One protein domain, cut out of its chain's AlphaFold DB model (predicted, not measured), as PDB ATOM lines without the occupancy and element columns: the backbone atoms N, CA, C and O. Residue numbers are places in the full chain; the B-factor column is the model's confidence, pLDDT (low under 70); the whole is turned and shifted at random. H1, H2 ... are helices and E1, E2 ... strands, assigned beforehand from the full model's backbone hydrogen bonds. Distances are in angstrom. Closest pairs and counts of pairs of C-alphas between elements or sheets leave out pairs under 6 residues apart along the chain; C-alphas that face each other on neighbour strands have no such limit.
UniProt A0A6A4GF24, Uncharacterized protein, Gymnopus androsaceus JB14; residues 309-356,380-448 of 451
ATOM      1  N   ASP A 309      40.792 -20.217 -35.366       56.94
ATOM      2  CA  ASP A 309      40.329 -19.736 -34.064       56.94
ATOM      3  C   ASP A 309      39.822 -20.870 -33.159       56.94
ATOM      4  O   ASP A 309      38.811 -21.526 -33.436       56.94
ATOM      5  N   GLN A 310      40.542 -21.048 -32.053       65.31
ATOM      6  CA  GLN A 310      40.210 -21.911 -30.919       65.31
ATOM      7  C   GLN A 310      39.296 -21.209 -29.893       65.31
ATOM      8  O   GLN A 310      38.647 -21.866 -29.083       65.31
ATOM      9  N   PHE A 311      39.218 -19.879 -29.926       75.25
ATOM     10  CA  PHE A 311      38.628 -19.022 -28.902       75.25
ATOM     11  C   PHE A 311      37.284 -18.446 -29.374       75.25
ATOM     12  O   PHE A 311      37.055 -17.237 -29.385       75.25
ATOM     13  N   ARG A 312      36.378 -19.351 -29.766       77.38
ATOM     14  CA  ARG A 312      35.049 -19.033 -30.315       77.38
ATOM     15  C   ARG A 312      34.040 -18.633 -29.232       77.38
ATOM     16  O   ARG A 312      34.168 -19.034 -28.074       77.38
ATOM     17  N   ILE A 313      32.986 -17.917 -29.628       76.12
ATOM     18  CA  ILE A 313      31.819 -17.590 -28.786       76.12
ATOM     19  C   ILE A 313      31.260 -18.865 -28.126       76.12
ATOM     20  O   ILE A 313      31.176 -19.916 -28.758       76.12
ATOM     21  N   GLY A 314      30.917 -18.785 -26.839       75.75
ATOM     22  CA  GLY A 314      30.456 -19.918 -26.030       75.75
ATOM     23  C   GLY A 314      31.572 -20.781 -25.421       75.75
ATOM     24  O   GLY A 314      31.281 -21.668 -24.617       75.75
ATOM     25  N   THR A 315      32.846 -20.532 -25.745       81.56
ATOM     26  CA  THR A 315      33.983 -21.291 -25.192       81.56
ATOM     27  C   THR A 315      34.299 -20.866 -23.756       81.56
ATOM     28  O   THR A 315      34.421 -19.675 -23.463       81.56
ATOM     29  N   TRP A 316      34.508 -21.843 -22.869       84.19
ATOM     30  CA  TRP A 316      35.006 -21.611 -21.510       84.19
ATOM     31  C   TRP A 316      36.535 -21.558 -21.468       84.19
ATOM     32  O   TRP A 316      37.225 -22.519 -21.826       84.19
ATOM     33  N   VAL A 317      37.057 -20.438 -20.974       88.00
ATOM     34  CA  VAL A 317      38.488 -20.125 -20.932       88.00
ATOM     35  C   VAL A 317      38.969 -19.755 -19.537       88.00
ATOM     36  O   VAL A 317      38.216 -19.245 -18.714       88.00
ATOM     37  N   THR A 318      40.253 -19.982 -19.276       91.75
ATOM     38  CA  THR A 318      40.965 -19.521 -18.084       91.75
ATOM     39  C   THR A 318      41.922 -18.401 -18.476       91.75
ATOM     40  O   THR A 318      42.792 -18.599 -19.329       91.75
ATOM     41  N   ALA A 319      41.813 -17.230 -17.845       89.06
ATOM     42  CA  ALA A 319      42.769 -16.148 -18.082       89.06
ATOM     43  C   ALA A 319      44.115 -16.430 -17.390       89.06
ATOM     44  O   ALA A 319      44.187 -16.810 -16.222       89.06
ATOM     45  N   THR A 320      45.223 -16.214 -18.100       90.00
ATOM     46  CA  THR A 320      46.594 -16.471 -17.613       90.00
ATOM     47  C   THR A 320      47.327 -15.208 -17.144       90.00
ATOM     48  O   THR A 320      48.396 -15.299 -16.522       90.00
ATOM     49  N   ARG A 321      46.758 -14.028 -17.425       85.81
ATOM     50  CA  ARG A 321      47.276 -12.684 -17.110       85.81
ATOM     51  C   ARG A 321      46.130 -11.769 -16.635       85.81
ATOM     52  O   ARG A 321      44.988 -12.202 -16.528       85.81
ATOM     53  N   GLY A 322      46.441 -10.508 -16.325       87.31
ATOM     54  CA  GLY A 322      45.439  -9.492 -15.974       87.31
ATOM     55  C   GLY A 322      44.790  -9.660 -14.591       87.31
ATOM     56  O   GLY A 322      45.289 -10.386 -13.730       87.31
ATOM     57  N   ARG A 323      43.673  -8.945 -14.375       83.25
ATOM     58  CA  ARG A 323      42.897  -8.936 -13.111       83.25
ATOM     59  C   ARG A 323      42.270 -10.299 -12.789       83.25
ATOM     60  O   ARG A 323      42.106 -10.610 -11.614       83.25
ATOM     61  N   TYR A 324      41.961 -11.076 -13.825       87.75
ATOM     62  CA  TYR A 324      41.223 -12.341 -13.761       87.75
ATOM     63  C   TYR A 324      42.128 -13.577 -13.883       87.75
ATOM     64  O   TYR A 324      41.682 -14.662 -14.241       87.75
ATOM     65  N   LYS A 325      43.435 -13.432 -13.613       89.00
ATOM     66  CA  LYS A 325      44.390 -14.539 -13.729       89.00
ATOM     67  C   LYS A 325      43.999 -15.716 -12.821       89.00
ATOM     68  O   LYS A 325      44.078 -15.603 -11.600       89.00
ATOM     69  N   GLY A 326      43.723 -16.863 -13.440       85.12
ATOM     70  CA  GLY A 326      43.282 -18.095 -12.785       85.12
ATOM     71  C   GLY A 326      41.761 -18.253 -12.710       85.12
ATOM     72  O   GLY A 326      41.303 -19.309 -12.286       85.12
ATOM     73  N   ASP A 327      40.989 -17.252 -13.136       84.56
ATOM     74  CA  ASP A 327      39.532 -17.325 -13.175       84.56
ATOM     75  C   ASP A 327      39.046 -17.934 -14.492       84.56
ATOM     76  O   ASP A 327      39.626 -17.709 -15.559       84.56
ATOM     77  N   CYS A 328      37.938 -18.669 -14.401       87.06
ATOM     78  CA  CYS A 328      37.179 -19.137 -15.553       87.06
ATOM     79  C   CYS A 328      36.255 -18.020 -16.057       87.06
ATOM     80  O   CYS A 328      35.586 -17.360 -15.259       87.06
ATOM     81  N   GLY A 329      36.190 -17.848 -17.372       85.00
ATOM     82  CA  GLY A 329      35.286 -16.931 -18.053       85.00
ATOM     83  C   GLY A 329      34.718 -17.539 -19.333       85.00
ATOM     84  O   GLY A 329      35.206 -18.561 -19.820       85.00
ATOM     85  N   LEU A 330      33.674 -16.907 -19.860       86.06
ATOM     86  CA  LEU A 330      32.948 -17.339 -21.053       86.06
ATOM     87  C   LEU A 330      33.191 -16.344 -22.188       86.06
ATOM     88  O   LEU A 330      32.967 -15.147 -22.000       86.06
ATOM     89  N   ILE A 331      33.633 -16.821 -23.353       85.62
ATOM     90  CA  ILE A 331      33.741 -15.976 -24.551       85.62
ATOM     91  C   ILE A 331      32.339 -15.639 -25.062       85.62
ATOM     92  O   ILE A 331      31.500 -16.529 -25.213       85.62
ATOM     93  N   VAL A 332      32.101 -14.364 -25.354       81.62
ATOM     94  CA  VAL A 332      30.830 -13.841 -25.875       81.62
ATOM     95  C   VAL A 332      31.028 -13.088 -27.188       81.62
ATOM     96  O   VAL A 332      32.158 -12.826 -27.599       81.62
ATOM     97  N   GLU A 333      29.920 -12.785 -27.859       81.50
ATOM     98  CA  GLU A 333      29.894 -12.017 -29.103       81.50
ATOM     99  C   GLU A 333      30.350 -10.566 -28.880       81.50
ATOM    100  O   GLU A 333      30.081  -9.964 -27.835       81.50
ATOM    101  N   ASP A 334      31.061 -10.009 -29.864       81.25
ATOM    102  CA  ASP A 334      31.441  -8.596 -29.881       81.25
ATOM    103  C   ASP A 334      30.317  -7.748 -30.486       81.25
ATOM    104  O   ASP A 334      30.394  -7.259 -31.615       81.25
ATOM    105  N   ASP A 335      29.266  -7.565 -29.689       77.69
ATOM    106  CA  ASP A 335      28.115  -6.729 -30.035       77.69
ATOM    107  C   ASP A 335      28.442  -5.222 -30.138       77.69
ATOM    108  O   ASP A 335      27.550  -4.417 -30.399       77.69
ATOM    109  N   TYR A 336      29.691  -4.815 -29.882       73.56
ATOM    110  CA  TYR A 336      30.141  -3.423 -29.981       73.56
ATOM    111  C   TYR A 336      31.085  -3.183 -31.168       73.56
ATOM    112  O   TYR A 336      31.345  -2.027 -31.496       73.56
ATOM    113  N   HIS A 337      31.551  -4.251 -31.826       73.56
ATOM    114  CA  HIS A 337      32.493  -4.219 -32.951       73.56
ATOM    115  C   HIS A 337      33.797  -3.470 -32.606       73.56
ATOM    116  O   HIS A 337      34.316  -2.676 -33.391       73.56
ATOM    117  N   GLU A 338      34.304  -3.711 -31.394       76.56
ATOM    118  CA  GLU A 338      35.505  -3.085 -30.827       76.56
ATOM    119  C   GLU A 338      36.771  -3.955 -30.943       76.56
ATOM    120  O   GLU A 338      37.861  -3.472 -30.636       76.56
ATOM    121  N   LEU A 339      36.650  -5.228 -31.339       82.75
ATOM    122  CA  LEU A 339      37.752  -6.196 -31.324       82.75
ATOM    123  C   LEU A 339      38.472  -6.362 -32.668       82.75
ATOM    124  O   LEU A 339      37.867  -6.314 -33.739       82.75
ATOM    125  N   ASP A 340      39.761  -6.705 -32.593       82.06
ATOM    126  CA  ASP A 340      40.496  -7.290 -33.716       82.06
ATOM    127  C   ASP A 340      40.481  -8.835 -33.691       82.06
ATOM    128  O   ASP A 340      40.010  -9.486 -32.754       82.06
ATOM    129  N   SER A 341      41.024  -9.457 -34.742       76.56
ATOM    130  CA  SER A 341      41.063 -10.922 -34.875       76.56
ATOM    131  C   SER A 341      41.833 -11.652 -33.760       76.56
ATOM    132  O   SER A 341      41.583 -12.841 -33.542       76.56
ATOM    133  N   SER A 342      42.708 -10.956 -33.026       84.38
ATOM    134  CA  SER A 342      43.539 -11.463 -31.930       84.38
ATOM    135  C   SER A 342      42.913 -11.310 -30.536       84.38
ATOM    136  O   SER A 342      43.440 -11.880 -29.575       84.38
ATOM    137  N   GLU A 343      41.800 -10.585 -30.397       88.62
ATOM    138  CA  GLU A 343      41.145 -10.306 -29.112       88.62
ATOM    139  C   GLU A 343      39.727 -10.881 -29.022       88.62
ATOM    140  O   GLU A 343      39.005 -10.984 -30.009       88.62
ATOM    141  N   ARG A 344      39.299 -11.287 -27.823       87.62
ATOM    142  CA  ARG A 344      37.955 -11.827 -27.563       87.62
ATOM    143  C   ARG A 344      37.317 -11.124 -26.371       87.62
ATOM    144  O   ARG A 344      37.993 -10.863 -25.373       87.62
ATOM    145  N   MET A 345      36.015 -10.845 -26.448       88.88
ATOM    146  CA  MET A 345      35.242 -10.414 -25.284       88.88
ATOM    147  C   MET A 345      34.956 -11.629 -24.403       88.88
ATOM    148  O   MET A 345      34.426 -12.642 -24.856       88.88
ATOM    149  N   VAL A 346      35.327 -11.527 -23.130       90.12
ATOM    150  CA  VAL A 346      35.190 -12.592 -22.137       90.12
ATOM    151  C   VAL A 346      34.480 -12.050 -20.903       90.12
ATOM    152  O   VAL A 346      34.911 -11.049 -20.315       90.12
ATOM    153  N   LEU A 347      33.402 -12.730 -20.511       87.94
ATOM    154  CA  LEU A 347      32.685 -12.498 -19.262       87.94
ATOM    155  C   LEU A 347      33.358 -13.251 -18.111       87.94
ATOM    156  O   LEU A 347      33.511 -14.472 -18.171       87.94
ATOM    157  N   PHE A 348      33.693 -12.535 -17.039       86.81
ATOM    158  CA  PHE A 348      34.182 -13.091 -15.770       86.81
ATOM    159  C   PHE A 348      33.266 -12.705 -14.602       86.81
ATOM    160  O   PHE A 348      32.541 -11.710 -14.659       86.81
ATOM    161  N   ILE A 349      33.347 -13.438 -13.490       83.19
ATOM    162  CA  ILE A 349      32.728 -13.007 -12.228       83.19
ATOM    163  C   ILE A 349      33.438 -11.725 -11.746       83.19
ATOM    164  O   ILE A 349      34.670 -11.712 -11.666       83.19
ATOM    165  N   PRO A 350      32.718 -10.631 -11.433       79.38
ATOM    166  CA  PRO A 350      33.332  -9.327 -11.207       79.38
ATOM    167  C   PRO A 350      34.256  -9.282  -9.984       79.38
ATOM    168  O   PRO A 350      33.871  -9.577  -8.856       79.38
ATOM    169  N   ARG A 351      35.479  -8.778 -10.189       76.44
ATOM    170  CA  ARG A 351      36.428  -8.447  -9.110       76.44
ATOM    171  C   ARG A 351      36.382  -6.956  -8.768       76.44
ATOM    172  O   ARG A 351      37.412  -6.277  -8.759       76.44
ATOM    173  N   ILE A 352      35.175  -6.442  -8.510       71.00
ATOM    174  CA  ILE A 352      34.974  -5.050  -8.089       71.00
ATOM    175  C   ILE A 352      35.465  -4.904  -6.649       71.00
ATOM    176  O   ILE A 352      34.952  -5.536  -5.730       71.00
ATOM    177  N   ARG A 353      36.446  -4.023  -6.446       66.56
ATOM    178  CA  ARG A 353      36.686  -3.439  -5.128       66.56
ATOM    179  C   ARG A 353      35.792  -2.222  -5.012       66.56
ATOM    180  O   ARG A 353      36.066  -1.200  -5.635       66.56
ATOM    181  N   PHE A 354      34.741  -2.324  -4.209       62.28
ATOM    182  CA  PHE A 354      34.058  -1.128  -3.735       62.28
ATOM    183  C   PHE A 354      35.050  -0.255  -2.952       62.28
ATOM    184  O   PHE A 354      36.077  -0.767  -2.486       62.28
ATOM    185  N   PRO A 355      34.800   1.058  -2.808       55.12
ATOM    186  CA  PRO A 355      35.567   1.879  -1.886       55.12
ATOM    187  C   PRO A 355      35.363   1.315  -0.478       55.12
ATOM    188  O   PRO A 355      34.349   1.585   0.160       55.12
ATOM    189  N   ASN A 356      36.289   0.464  -0.023       45.31
ATOM    190  CA  ASN A 356      36.199  -0.119   1.308       45.31
ATOM    191  C   ASN A 356      36.056   1.015   2.316       45.31
ATOM    192  O   ASN A 356      36.857   1.956   2.299       45.31
ATOM    193  N   PRO A 380      38.012 -10.943  -2.016       49.44
ATOM    194  CA  PRO A 380      36.744 -11.662  -2.030       49.44
ATOM    195  C   PRO A 380      35.971 -11.429  -3.327       49.44
ATOM    196  O   PRO A 380      35.895 -10.305  -3.831       49.44
ATOM    197  N   VAL A 381      35.449 -12.515  -3.887       56.28
ATOM    198  CA  VAL A 381      34.659 -12.481  -5.113       56.28
ATOM    199  C   VAL A 381      33.213 -12.231  -4.711       56.28
ATOM    200  O   VAL A 381      32.573 -13.104  -4.133       56.28
ATOM    201  N   HIS A 382      32.716 -11.034  -5.005       57.00
ATOM    202  CA  HIS A 382      31.312 -10.694  -4.830       57.00
ATOM    203  C   HIS A 382      30.624 -10.790  -6.189       57.00
ATOM    204  O   HIS A 382      30.998 -10.083  -7.122       57.00
ATOM    205  N   LEU A 383      29.616 -11.656  -6.297       55.09
ATOM    206  CA  LEU A 383      28.612 -11.532  -7.350       55.09
ATOM    207  C   LEU A 383      27.805 -10.263  -7.056       55.09
ATOM    208  O   LEU A 383      27.415 -10.037  -5.912       55.09
ATOM    209  N   VAL A 384      27.620  -9.417  -8.068       62.66
ATOM    210  CA  VAL A 384      26.920  -8.136  -7.936       62.66
ATOM    211  C   VAL A 384      26.083  -7.931  -9.187       62.66
ATOM    212  O   VAL A 384      26.626  -7.888 -10.290       62.66
ATOM    213  N   GLY A 385      24.769  -7.828  -9.019       62.31
ATOM    214  CA  GLY A 385      23.849  -7.605 -10.130       62.31
ATOM    215  C   GLY A 385      23.962  -6.204 -10.741       62.31
ATOM    216  O   GLY A 385      24.515  -5.279 -10.136       62.31
ATOM    217  N   ALA A 386      23.447  -6.036 -11.960       65.31
ATOM    218  CA  ALA A 386      23.467  -4.752 -12.663       65.31
ATOM    219  C   ALA A 386      22.697  -3.656 -11.895       65.31
ATOM    220  O   ALA A 386      23.190  -2.533 -11.758       65.31
ATOM    221  N   GLY A 387      21.542  -4.000 -11.316       67.19
ATOM    222  CA  GLY A 387      20.748  -3.124 -10.459       67.19
ATOM    223  C   GLY A 387      21.495  -2.741  -9.183       67.19
ATOM    224  O   GLY A 387      21.509  -1.570  -8.804       67.19
ATOM    225  N   ALA A 388      22.206  -3.683  -8.562       69.88
ATOM    226  CA  ALA A 388      23.060  -3.387  -7.413       69.88
ATOM    227  C   ALA A 388      24.231  -2.441  -7.759       69.88
ATOM    228  O   ALA A 388      24.538  -1.544  -6.970       69.88
ATOM    229  N   ILE A 389      24.855  -2.566  -8.942       71.19
ATOM    230  CA  ILE A 389      25.882  -1.614  -9.415       71.19
ATOM    231  C   ILE A 389      25.286  -0.206  -9.578       71.19
ATOM    232  O   ILE A 389      25.888   0.762  -9.107       71.19
ATOM    233  N   LEU A 390      24.097  -0.083 -10.179       71.00
ATOM    234  CA  LEU A 390      23.378   1.191 -10.335       71.00
ATOM    235  C   LEU A 390      23.030   1.822  -8.973       71.00
ATOM    236  O   LEU A 390      23.344   2.990  -8.726       71.00
ATOM    237  N   GLN A 391      22.452   1.045  -8.052       71.56
ATOM    238  CA  GLN A 391      22.125   1.494  -6.693       71.56
ATOM    239  C   GLN A 391      23.371   1.953  -5.925       71.56
ATOM    240  O   GLN A 391      23.362   3.026  -5.317       71.56
ATOM    241  N   MET A 392      24.462   1.181  -5.974       70.56
ATOM    242  CA  MET A 392      25.715   1.554  -5.316       70.56
ATOM    243  C   MET A 392      26.345   2.796  -5.947       70.56
ATOM    244  O   MET A 392      26.809   3.668  -5.215       70.56
ATOM    245  N   ALA A 393      26.323   2.948  -7.271       71.88
ATOM    246  CA  ALA A 393      26.845   4.153  -7.905       71.88
ATOM    247  C   ALA A 393      26.094   5.418  -7.461       71.88
ATOM    248  O   ALA A 393      26.738   6.401  -7.095       71.88
ATOM    249  N   ASN A 394      24.761   5.360  -7.382       72.69
ATOM    250  CA  ASN A 394      23.938   6.444  -6.842       72.69
ATOM    251  C   ASN A 394      24.284   6.736  -5.368       72.69
ATOM    252  O   ASN A 394      24.583   7.876  -5.010       72.69
ATOM    253  N   LYS A 395      24.334   5.694  -4.525       72.50
ATOM    254  CA  LYS A 395      24.634   5.771  -3.082       72.50
ATOM    255  C   LYS A 395      26.024   6.341  -2.773       72.50
ATOM    256  O   LYS A 395      26.179   7.136  -1.853       72.50
ATOM    257  N   PHE A 396      27.035   5.974  -3.562       70.56
ATOM    258  CA  PHE A 396      28.412   6.464  -3.435       70.56
ATOM    259  C   PHE A 396      28.715   7.670  -4.352       70.56
ATOM    260  O   PHE A 396      29.880   8.040  -4.499       70.56
ATOM    261  N   LYS A 397      27.694   8.274  -4.986       74.50
ATOM    262  CA  LYS A 397      27.792   9.405  -5.940       74.50
ATOM    263  C   LYS A 397      28.876   9.221  -7.018       74.50
ATOM    264  O   LYS A 397      29.535  10.170  -7.446       74.50
ATOM    265  N   CYS A 398      29.083   7.978  -7.443       72.75
ATOM    266  CA  CYS A 398      30.089   7.601  -8.424       72.75
ATOM    267  C   CYS A 398      29.553   7.788  -9.843       72.75
ATOM    268  O   CYS A 398      28.461   7.330 -10.166       72.75
ATOM    269  N   LYS A 399      30.355   8.397 -10.722       78.19
ATOM    270  CA  LYS A 399      30.024   8.473 -12.150       78.19
ATOM    271  C   LYS A 399      30.097   7.080 -12.777       78.19
ATOM    272  O   LYS A 399      31.164   6.466 -12.776       78.19
ATOM    273  N   LEU A 400      28.981   6.625 -13.334       81.56
ATOM    274  CA  LEU A 400      28.947   5.526 -14.295       81.56
ATOM    275  C   LEU A 400      29.152   6.064 -15.711       81.56
ATOM    276  O   LEU A 400      28.848   7.221 -15.996       81.56
ATOM    277  N   LYS A 401      29.631   5.197 -16.604       86.88
ATOM    278  CA  LYS A 401      29.405   5.331 -18.047       86.88
ATOM    279  C   LYS A 401      28.482   4.185 -18.450       86.88
ATOM    280  O   LYS A 401      28.909   3.030 -18.394       86.88
ATOM    281  N   VAL A 402      27.231   4.490 -18.781       85.19
ATOM    282  CA  VAL A 402      26.281   3.517 -19.338       85.19
ATOM    283  C   VAL A 402      26.314   3.647 -20.855       85.19
ATOM    284  O   VAL A 402      26.288   4.757 -21.377       85.19
ATOM    285  N   GLU A 403      26.382   2.527 -21.564       85.69
ATOM    286  CA  GLU A 403      26.382   2.472 -23.028       85.69
ATOM    287  C   GLU A 403      25.414   1.385 -23.491       85.69
ATOM    288  O   GLU A 403      25.290   0.347 -22.844       85.69
ATOM    289  N   CYS A 404      24.721   1.612 -24.604       83.50
ATOM    290  CA  CYS A 404      23.716   0.702 -25.150       83.50
ATOM    291  C   CYS A 404      24.171   0.214 -26.530       83.50
ATOM    292  O   CYS A 404      24.616   1.036 -27.325       83.50
ATOM    293  N   ILE A 405      24.027  -1.086 -26.816       79.00
ATOM    294  CA  ILE A 405      24.373  -1.707 -28.116       79.00
ATOM    295  C   ILE A 405      23.634  -1.002 -29.266       79.00
ATOM    296  O   ILE A 405      24.214  -0.671 -30.292       79.00
ATOM    297  N   GLU A 406      22.368  -0.650 -29.041       80.25
ATOM    298  CA  GLU A 406      21.521   0.129 -29.962       80.25
ATOM    299  C   GLU A 406      21.880   1.642 -30.004       80.25
ATOM    300  O   GLU A 406      21.011   2.483 -30.236       80.25
ATOM    301  N   HIS A 407      23.124   2.016 -29.664       83.25
ATOM    302  CA  HIS A 407      23.734   3.356 -29.782       83.25
ATOM    303  C   HIS A 407      22.861   4.552 -29.323       83.25
ATOM    304  O   HIS A 407      22.921   5.656 -29.863       83.25
ATOM    305  N   CYS A 408      22.027   4.346 -28.301       85.25
ATOM    306  CA  CYS A 408      20.994   5.304 -27.909       85.25
ATOM    307  C   CYS A 408      21.568   6.614 -27.341       85.25
ATOM    308  O   CYS A 408      22.331   6.582 -26.379       85.25
ATOM    309  N   ASN A 409      21.062   7.763 -27.809       85.44
ATOM    310  CA  ASN A 409      21.428   9.114 -27.333       85.44
ATOM    311  C   ASN A 409      21.281   9.340 -25.810       85.44
ATOM    312  O   ASN A 409      21.868  10.270 -25.261       85.44
ATOM    313  N   LYS A 410      20.465   8.526 -25.129       86.56
ATOM    314  CA  LYS A 410      20.320   8.490 -23.663       86.56
ATOM    315  C   LYS A 410      20.311   7.028 -23.196       86.56
ATOM    316  O   LYS A 410      19.233   6.466 -23.013       86.56
ATOM    317  N   PRO A 411      21.478   6.376 -23.044       83.19
ATOM    318  CA  PRO A 411      21.552   4.939 -22.762       83.19
ATOM    319  C   PRO A 411      21.108   4.598 -21.331       83.19
ATOM    320  O   PRO A 411      20.580   3.519 -21.080       83.19
ATOM    321  N   GLU A 412      21.250   5.545 -20.401       80.12
ATOM    322  CA  GLU A 412      20.734   5.445 -19.033       80.12
ATOM    323  C   GLU A 412      19.209   5.242 -19.032       80.12
ATOM    324  O   GLU A 412      18.711   4.323 -18.391       80.12
ATOM    325  N   THR A 413      18.471   6.026 -19.828       82.44
ATOM    326  CA  THR A 413      16.996   6.054 -19.826       82.44
ATOM    327  C   THR A 413      16.344   5.364 -21.030       82.44
ATOM    328  O   THR A 413      15.156   5.577 -21.268       82.44
ATOM    329  N   CYS A 414      17.083   4.599 -21.843       81.81
ATOM    330  CA  CYS A 414      16.486   3.862 -22.962       81.81
ATOM    331  C   CYS A 414      15.808   2.565 -22.490       81.81
ATOM    332  O   CYS A 414      16.222   1.954 -21.501       81.81
ATOM    333  N   VAL A 415      14.770   2.149 -23.225       81.06
ATOM    334  CA  VAL A 415      13.899   0.998 -22.903       81.06
ATOM    335  C   VAL A 415      14.535  -0.373 -23.170       81.06
ATOM    336  O   VAL A 415      13.930  -1.401 -22.877       81.06
ATOM    337  N   HIS A 416      15.741  -0.415 -23.739       78.56
ATOM    338  CA  HIS A 416      16.444  -1.664 -24.021       78.56
ATOM    339  C   HIS A 416      16.919  -2.345 -22.729       78.56
ATOM    340  O   HIS A 416      17.331  -1.674 -21.782       78.56
ATOM    341  N   GLN A 417      16.881  -3.681 -22.704       69.62
ATOM    342  CA  GLN A 417      17.214  -4.492 -21.526       69.62
ATOM    343  C   GLN A 417      18.577  -4.122 -20.923       69.62
ATOM    344  O   GLN A 417      19.606  -4.201 -21.595       69.62
ATOM    345  N   GLU A 418      18.602  -3.800 -19.629       68.06
ATOM    346  CA  GLU A 418      19.835  -3.402 -18.934       68.06
ATOM    347  C   GLU A 418      20.853  -4.539 -18.806       68.06
ATOM    348  O   GLU A 418      22.054  -4.291 -18.758       68.06
ATOM    349  N   ILE A 419      20.366  -5.783 -18.781       63.91
ATOM    350  CA  ILE A 419      21.175  -6.997 -18.657       63.91
ATOM    351  C   ILE A 419      21.939  -7.254 -19.963       63.91
ATOM    352  O   ILE A 419      23.170  -7.255 -19.973       63.91
ATOM    353  N   ASN A 420      21.209  -7.434 -21.068       67.88
ATOM    354  CA  ASN A 420      21.785  -7.916 -22.325       67.88
ATOM    355  C   ASN A 420      22.193  -6.795 -23.285       67.88
ATOM    356  O   ASN A 420      23.122  -6.991 -24.067       67.88
ATOM    357  N   ARG A 421      21.520  -5.632 -23.255       76.12
ATOM    358  CA  ARG A 421      21.702  -4.558 -24.251       76.12
ATOM    359  C   ARG A 421      22.418  -3.311 -23.743       76.12
ATOM    360  O   ARG A 421      22.787  -2.469 -24.563       76.12
ATOM    361  N   LYS A 422      22.664  -3.199 -22.434       81.62
ATOM    362  CA  LYS A 422      23.497  -2.142 -21.843       81.62
ATOM    363  C   LYS A 422      24.789  -2.724 -21.263       81.62
ATOM    364  O   LYS A 422      24.810  -3.839 -20.748       81.62
ATOM    365  N   ARG A 423      25.862  -1.932 -21.289       85.12
ATOM    366  CA  ARG A 423      27.068  -2.147 -20.480       85.12
ATOM    367  C   ARG A 423      27.306  -0.954 -19.564       85.12
ATOM    368  O   ARG A 423      27.061   0.193 -19.937       85.12
ATOM    369  N   VAL A 424      27.784  -1.232 -18.359       82.56
ATOM    370  CA  VAL A 424      28.002  -0.257 -17.290       82.56
ATOM    371  C   VAL A 424      29.474  -0.279 -16.899       82.56
ATOM    372  O   VAL A 424      29.988  -1.301 -16.443       82.56
ATOM    373  N   THR A 425      30.161   0.850 -17.069       84.94
ATOM    374  CA  THR A 425      31.561   1.016 -16.656       84.94
ATOM    375  C   THR A 425      31.645   1.739 -15.316       84.94
ATOM    376  O   THR A 425      31.198   2.881 -15.188       84.94
ATOM    377  N   PHE A 426      32.272   1.091 -14.335       77.88
ATOM    378  CA  PHE A 426      32.512   1.601 -12.983       77.88
ATOM    379  C   PHE A 426      33.982   1.375 -12.600       77.88
ATOM    380  O   PHE A 426      34.498   0.269 -12.722       77.88
ATOM    381  N   GLN A 427      34.682   2.425 -12.149       73.50
ATOM    382  CA  GLN A 427      36.094   2.366 -11.713       73.50
ATOM    383  C   GLN A 427      37.055   1.642 -12.690       73.50
ATOM    384  O   GLN A 427      37.947   0.894 -12.280       73.50
ATOM    385  N   GLY A 428      36.873   1.845 -14.000       76.12
ATOM    386  CA  GLY A 428      37.688   1.185 -15.031       76.12
ATOM    387  C   GLY A 428      37.438  -0.325 -15.152       76.12
ATOM    388  O   GLY A 428      38.323  -1.062 -15.580       76.12
ATOM    389  N   GLN A 429      36.262  -0.796 -14.737       80.38
ATOM    390  CA  GLN A 429      35.754  -2.133 -15.013       80.38
ATOM    391  C   GLN A 429      34.397  -2.023 -15.708       80.38
ATOM    392  O   GLN A 429      33.466  -1.423 -15.172       80.38
ATOM    393  N   THR A 430      34.295  -2.625 -16.886       86.75
ATOM    394  CA  THR A 430      33.050  -2.746 -17.646       86.75
ATOM    395  C   THR A 430      32.278  -3.976 -17.174       86.75
ATOM    396  O   THR A 430      32.865  -5.007 -16.834       86.75
ATOM    397  N   THR A 431      30.953  -3.869 -17.122       82.88
ATOM    398  CA  THR A 431      30.043  -4.963 -16.765       82.88
ATOM    399  C   THR A 431      28.849  -5.008 -17.713       82.88
ATOM    400  O   THR A 431      28.407  -3.965 -18.184       82.88
ATOM    401  N   ARG A 432      28.342  -6.208 -17.997       81.44
ATOM    402  CA  ARG A 432      27.131  -6.483 -18.789       81.44
ATOM    403  C   ARG A 432      26.403  -7.615 -18.078       81.44
ATOM    404  O   ARG A 432      27.037  -8.624 -17.782       81.44
ATOM    405  N   GLY A 433      25.137  -7.408 -17.713       74.25
ATOM    406  CA  GLY A 433      24.388  -8.348 -16.873       74.25
ATOM    407  C   GLY A 433      25.175  -8.816 -15.641       74.25
ATOM    408  O   GLY A 433      25.473 -10.005 -15.527       74.25
ATOM    409  N   GLY A 434      25.606  -7.886 -14.778       73.69
ATOM    410  CA  GLY A 434      26.350  -8.161 -13.533       73.69
ATOM    411  C   GLY A 434      27.766  -8.746 -13.698       73.69
ATOM    412  O   GLY A 434      28.620  -8.574 -12.831       73.69
ATOM    413  N   LEU A 435      28.064  -9.398 -14.820       81.44
ATOM    414  CA  LEU A 435      29.353 -10.009 -15.118       81.44
ATOM    415  C   LEU A 435      30.342  -8.974 -15.655       81.44
ATOM    416  O   LEU A 435      29.970  -8.027 -16.347       81.44
ATOM    417  N   ALA A 436      31.624  -9.151 -15.340       85.88
ATOM    418  CA  ALA A 436      32.695  -8.310 -15.853       85.88
ATOM    419  C   ALA A 436      32.964  -8.630 -17.322       85.88
ATOM    420  O   ALA A 436      33.541  -9.670 -17.633       85.88
ATOM    421  N   LEU A 437      32.584  -7.709 -18.204       89.12
ATOM    422  CA  LEU A 437      32.904  -7.767 -19.622       89.12
ATOM    423  C   LEU A 437      34.325  -7.238 -19.814       89.12
ATOM    424  O   LEU A 437      34.625  -6.100 -19.447       89.12
ATOM    425  N   THR A 438      35.211  -8.069 -20.355       88.75
ATOM    426  CA  THR A 438      36.606  -7.687 -20.596       88.75
ATOM    427  C   THR A 438      37.073  -8.126 -21.966       88.75
ATOM    428  O   THR A 438      36.793  -9.244 -22.386       88.75
ATOM    429  N   VAL A 439      37.848  -7.271 -22.619       90.75
ATOM    430  CA  VAL A 439      38.654  -7.665 -23.771       90.75
ATOM    431  C   VAL A 439      39.861  -8.460 -23.270       90.75
ATOM    432  O   VAL A 439      40.515  -8.058 -22.302       90.75
ATOM    433  N   GLN A 440      40.130  -9.609 -23.887       89.62
ATOM    434  CA  GLN A 440      41.304 -10.438 -23.626       89.62
ATOM    435  C   GLN A 440      41.955 -10.829 -24.952       89.62
ATOM    436  O   GLN A 440      41.332 -11.486 -25.785       89.62
ATOM    437  N   ASN A 441      43.235 -10.501 -25.125       90.19
ATOM    438  CA  ASN A 441      44.022 -11.039 -26.226       90.19
ATOM    439  C   ASN A 441      44.163 -12.567 -26.086       90.19
ATOM    440  O   ASN A 441      44.448 -13.075 -24.993       90.19
ATOM    441  N   ILE A 442      44.006 -13.288 -27.198       86.25
ATOM    442  CA  ILE A 442      44.024 -14.756 -27.294       86.25
ATOM    443  C   ILE A 442      45.269 -15.365 -26.637       86.25
ATOM    444  O   ILE A 442      45.160 -16.351 -25.908       86.25
ATOM    445  N   SER A 443      46.443 -14.736 -26.780       87.19
ATOM    446  CA  SER A 443      47.698 -15.204 -26.161       87.19
ATOM    447  C   SER A 443      47.689 -15.214 -24.623       87.19
ATOM    448  O   SER A 443      48.591 -15.770 -23.988       87.19
ATOM    449  N   THR A 444      46.683 -14.592 -24.001       87.56
ATOM    450  CA  THR A 444      46.495 -14.565 -22.547       87.56
ATOM    451  C   THR A 444      45.458 -15.575 -22.053       87.56
ATOM    452  O   THR A 444      45.340 -15.748 -20.838       87.56
ATOM    453  N   LEU A 445      44.757 -16.281 -22.942       88.38
ATOM    454  CA  LEU A 445      43.732 -17.272 -22.614       88.38
ATOM    455  C   LEU A 445      44.267 -18.713 -22.703       88.38
ATOM    456  O   LEU A 445      45.286 -18.996 -23.329       88.38
ATOM    457  N   LYS A 446      43.559 -19.641 -22.056       87.31
ATOM    458  CA  LYS A 446      43.685 -21.100 -22.214       87.31
ATOM    459  C   LYS A 446      42.297 -21.726 -22.172       87.31
ATOM    460  O   LYS A 446      41.429 -21.184 -21.496       87.31
ATOM    461  N   PHE A 447      42.094 -22.877 -22.808       79.62
ATOM    462  CA  PHE A 447      40.904 -23.694 -22.548       79.62
ATOM    463  C   PHE A 447      40.848 -24.128 -21.081       79.62
ATOM    464  O   PHE A 447      41.876 -24.483 -20.501       79.62
ATOM    465  N   THR A 448      39.646 -24.136 -20.502       61.62
ATOM    466  CA  THR A 448      39.421 -24.681 -19.152       61.62
ATOM    467  C   THR A 448      39.123 -26.184 -19.181       61.62
ATOM    468  O   THR A 448      39.500 -26.892 -18.252       61.62
TER     469      THR A 448
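AT A GLANCE: This is residues 309 to 356 and 380 to 448 of the 451 residues of an uncharacterized protein of Gymnopus androsaceus JB14 (UniProt A0A6A4GF24). One long, strongly twisted sheet of eight antiparallel strands forms the body: E4, E5 and E6 make one end, E3, E2, E1 and E8 the other, and the longest strand, E7, bridges them. The single named helix, H1, sits over E5, and a long unnamed stretch, residues 405 to 421, loops at the E4 end. The printed part has 117 residues, with E1, E2, E3, H1, E4, E5, E6, E7 and E8 along the chain and sheet order E4, E5, E6, E7, E3, E2, E1, E8. The class is mixed, helices and strands, with under half of the residues in named elements. The whole is compact, with a radius of gyration of the C-alphas of 14.4 A, and flat, spanning 39 by 34 by 18 A.

HOW THE PARTS SIT: E1, residues 316 to 319, and E2, residues 328 to 332, form a hairpin, their directions at 119 degrees; N 317 and O 329 are within hydrogen-bond range at 2.9 A. E2 and E3, residues 343 to 348, form the next hairpin at 125 degrees, with N 330 and O 347 3.0 A apart; E1, E2 and E3 are a meander, each strand the antiparallel neighbour of the one before. H1, residues 386 to 395, is on the sheet at a height of 10.2 A, and every O i to N i+4 pair in it is within hydrogen-bond range. It lies over E5, residues 422 to 426, and runs slantwise to it at 40 degrees on the local plane; their closest C-alphas, of Ala 386 and Val 424, are 7.9 A apart. H1 lies only just over E6, residues 429 to 432, with 3 of its C-alphas falling on that strand. E4, residues 401 to 404, begins a second meander, E4, E5, E6 and E7, residues 435 to 441. Within hydrogen-bond range are N 403 and O 423 across E4 and E5 at 2.9 A, N 424 and O 431 across E5 and E6 at 2.8 A, and N 432 and O 435 across E6 and E7 at 2.9 A. The pairing is staggered: E7 pairs with E6 over residues 435 to 436 and with E3 over 436 to 441, where N 346 and O 438 are 2.8 A apart. E8, residues 445 to 447, is an edge strand beside E1, with N 318 and O 446 2.8 A apart; E7 and E8 meet only through their link.

IN THESE COORDINATES: E1 begins at C-alpha 316, (35.006, -21.611, -21.510). E2 is 13.2 A long from first to last C-alpha, E3 15.3 A, H1 14.3 A, E5 13.2 A and E7 18.4 A. E4, E6 and E8 are shorter, and E8 ends at C-alpha 447, (40.904, -23.694, -22.548).

THE WHOLE: The two C-alphas farthest apart, of Asp 309 and Lys 395, are 43.1 A apart. Residues 357 to 379 are not printed, and C-alphas 356 and 380 are 12.0 A apart across this cut. The link from E4 to E5 is long, with 17 residues. Mean pLDDT of the printed part is 78.4; residues 309 to 310, 353 to 356, 380 to 388, 417 to 420 and 448 are under 70.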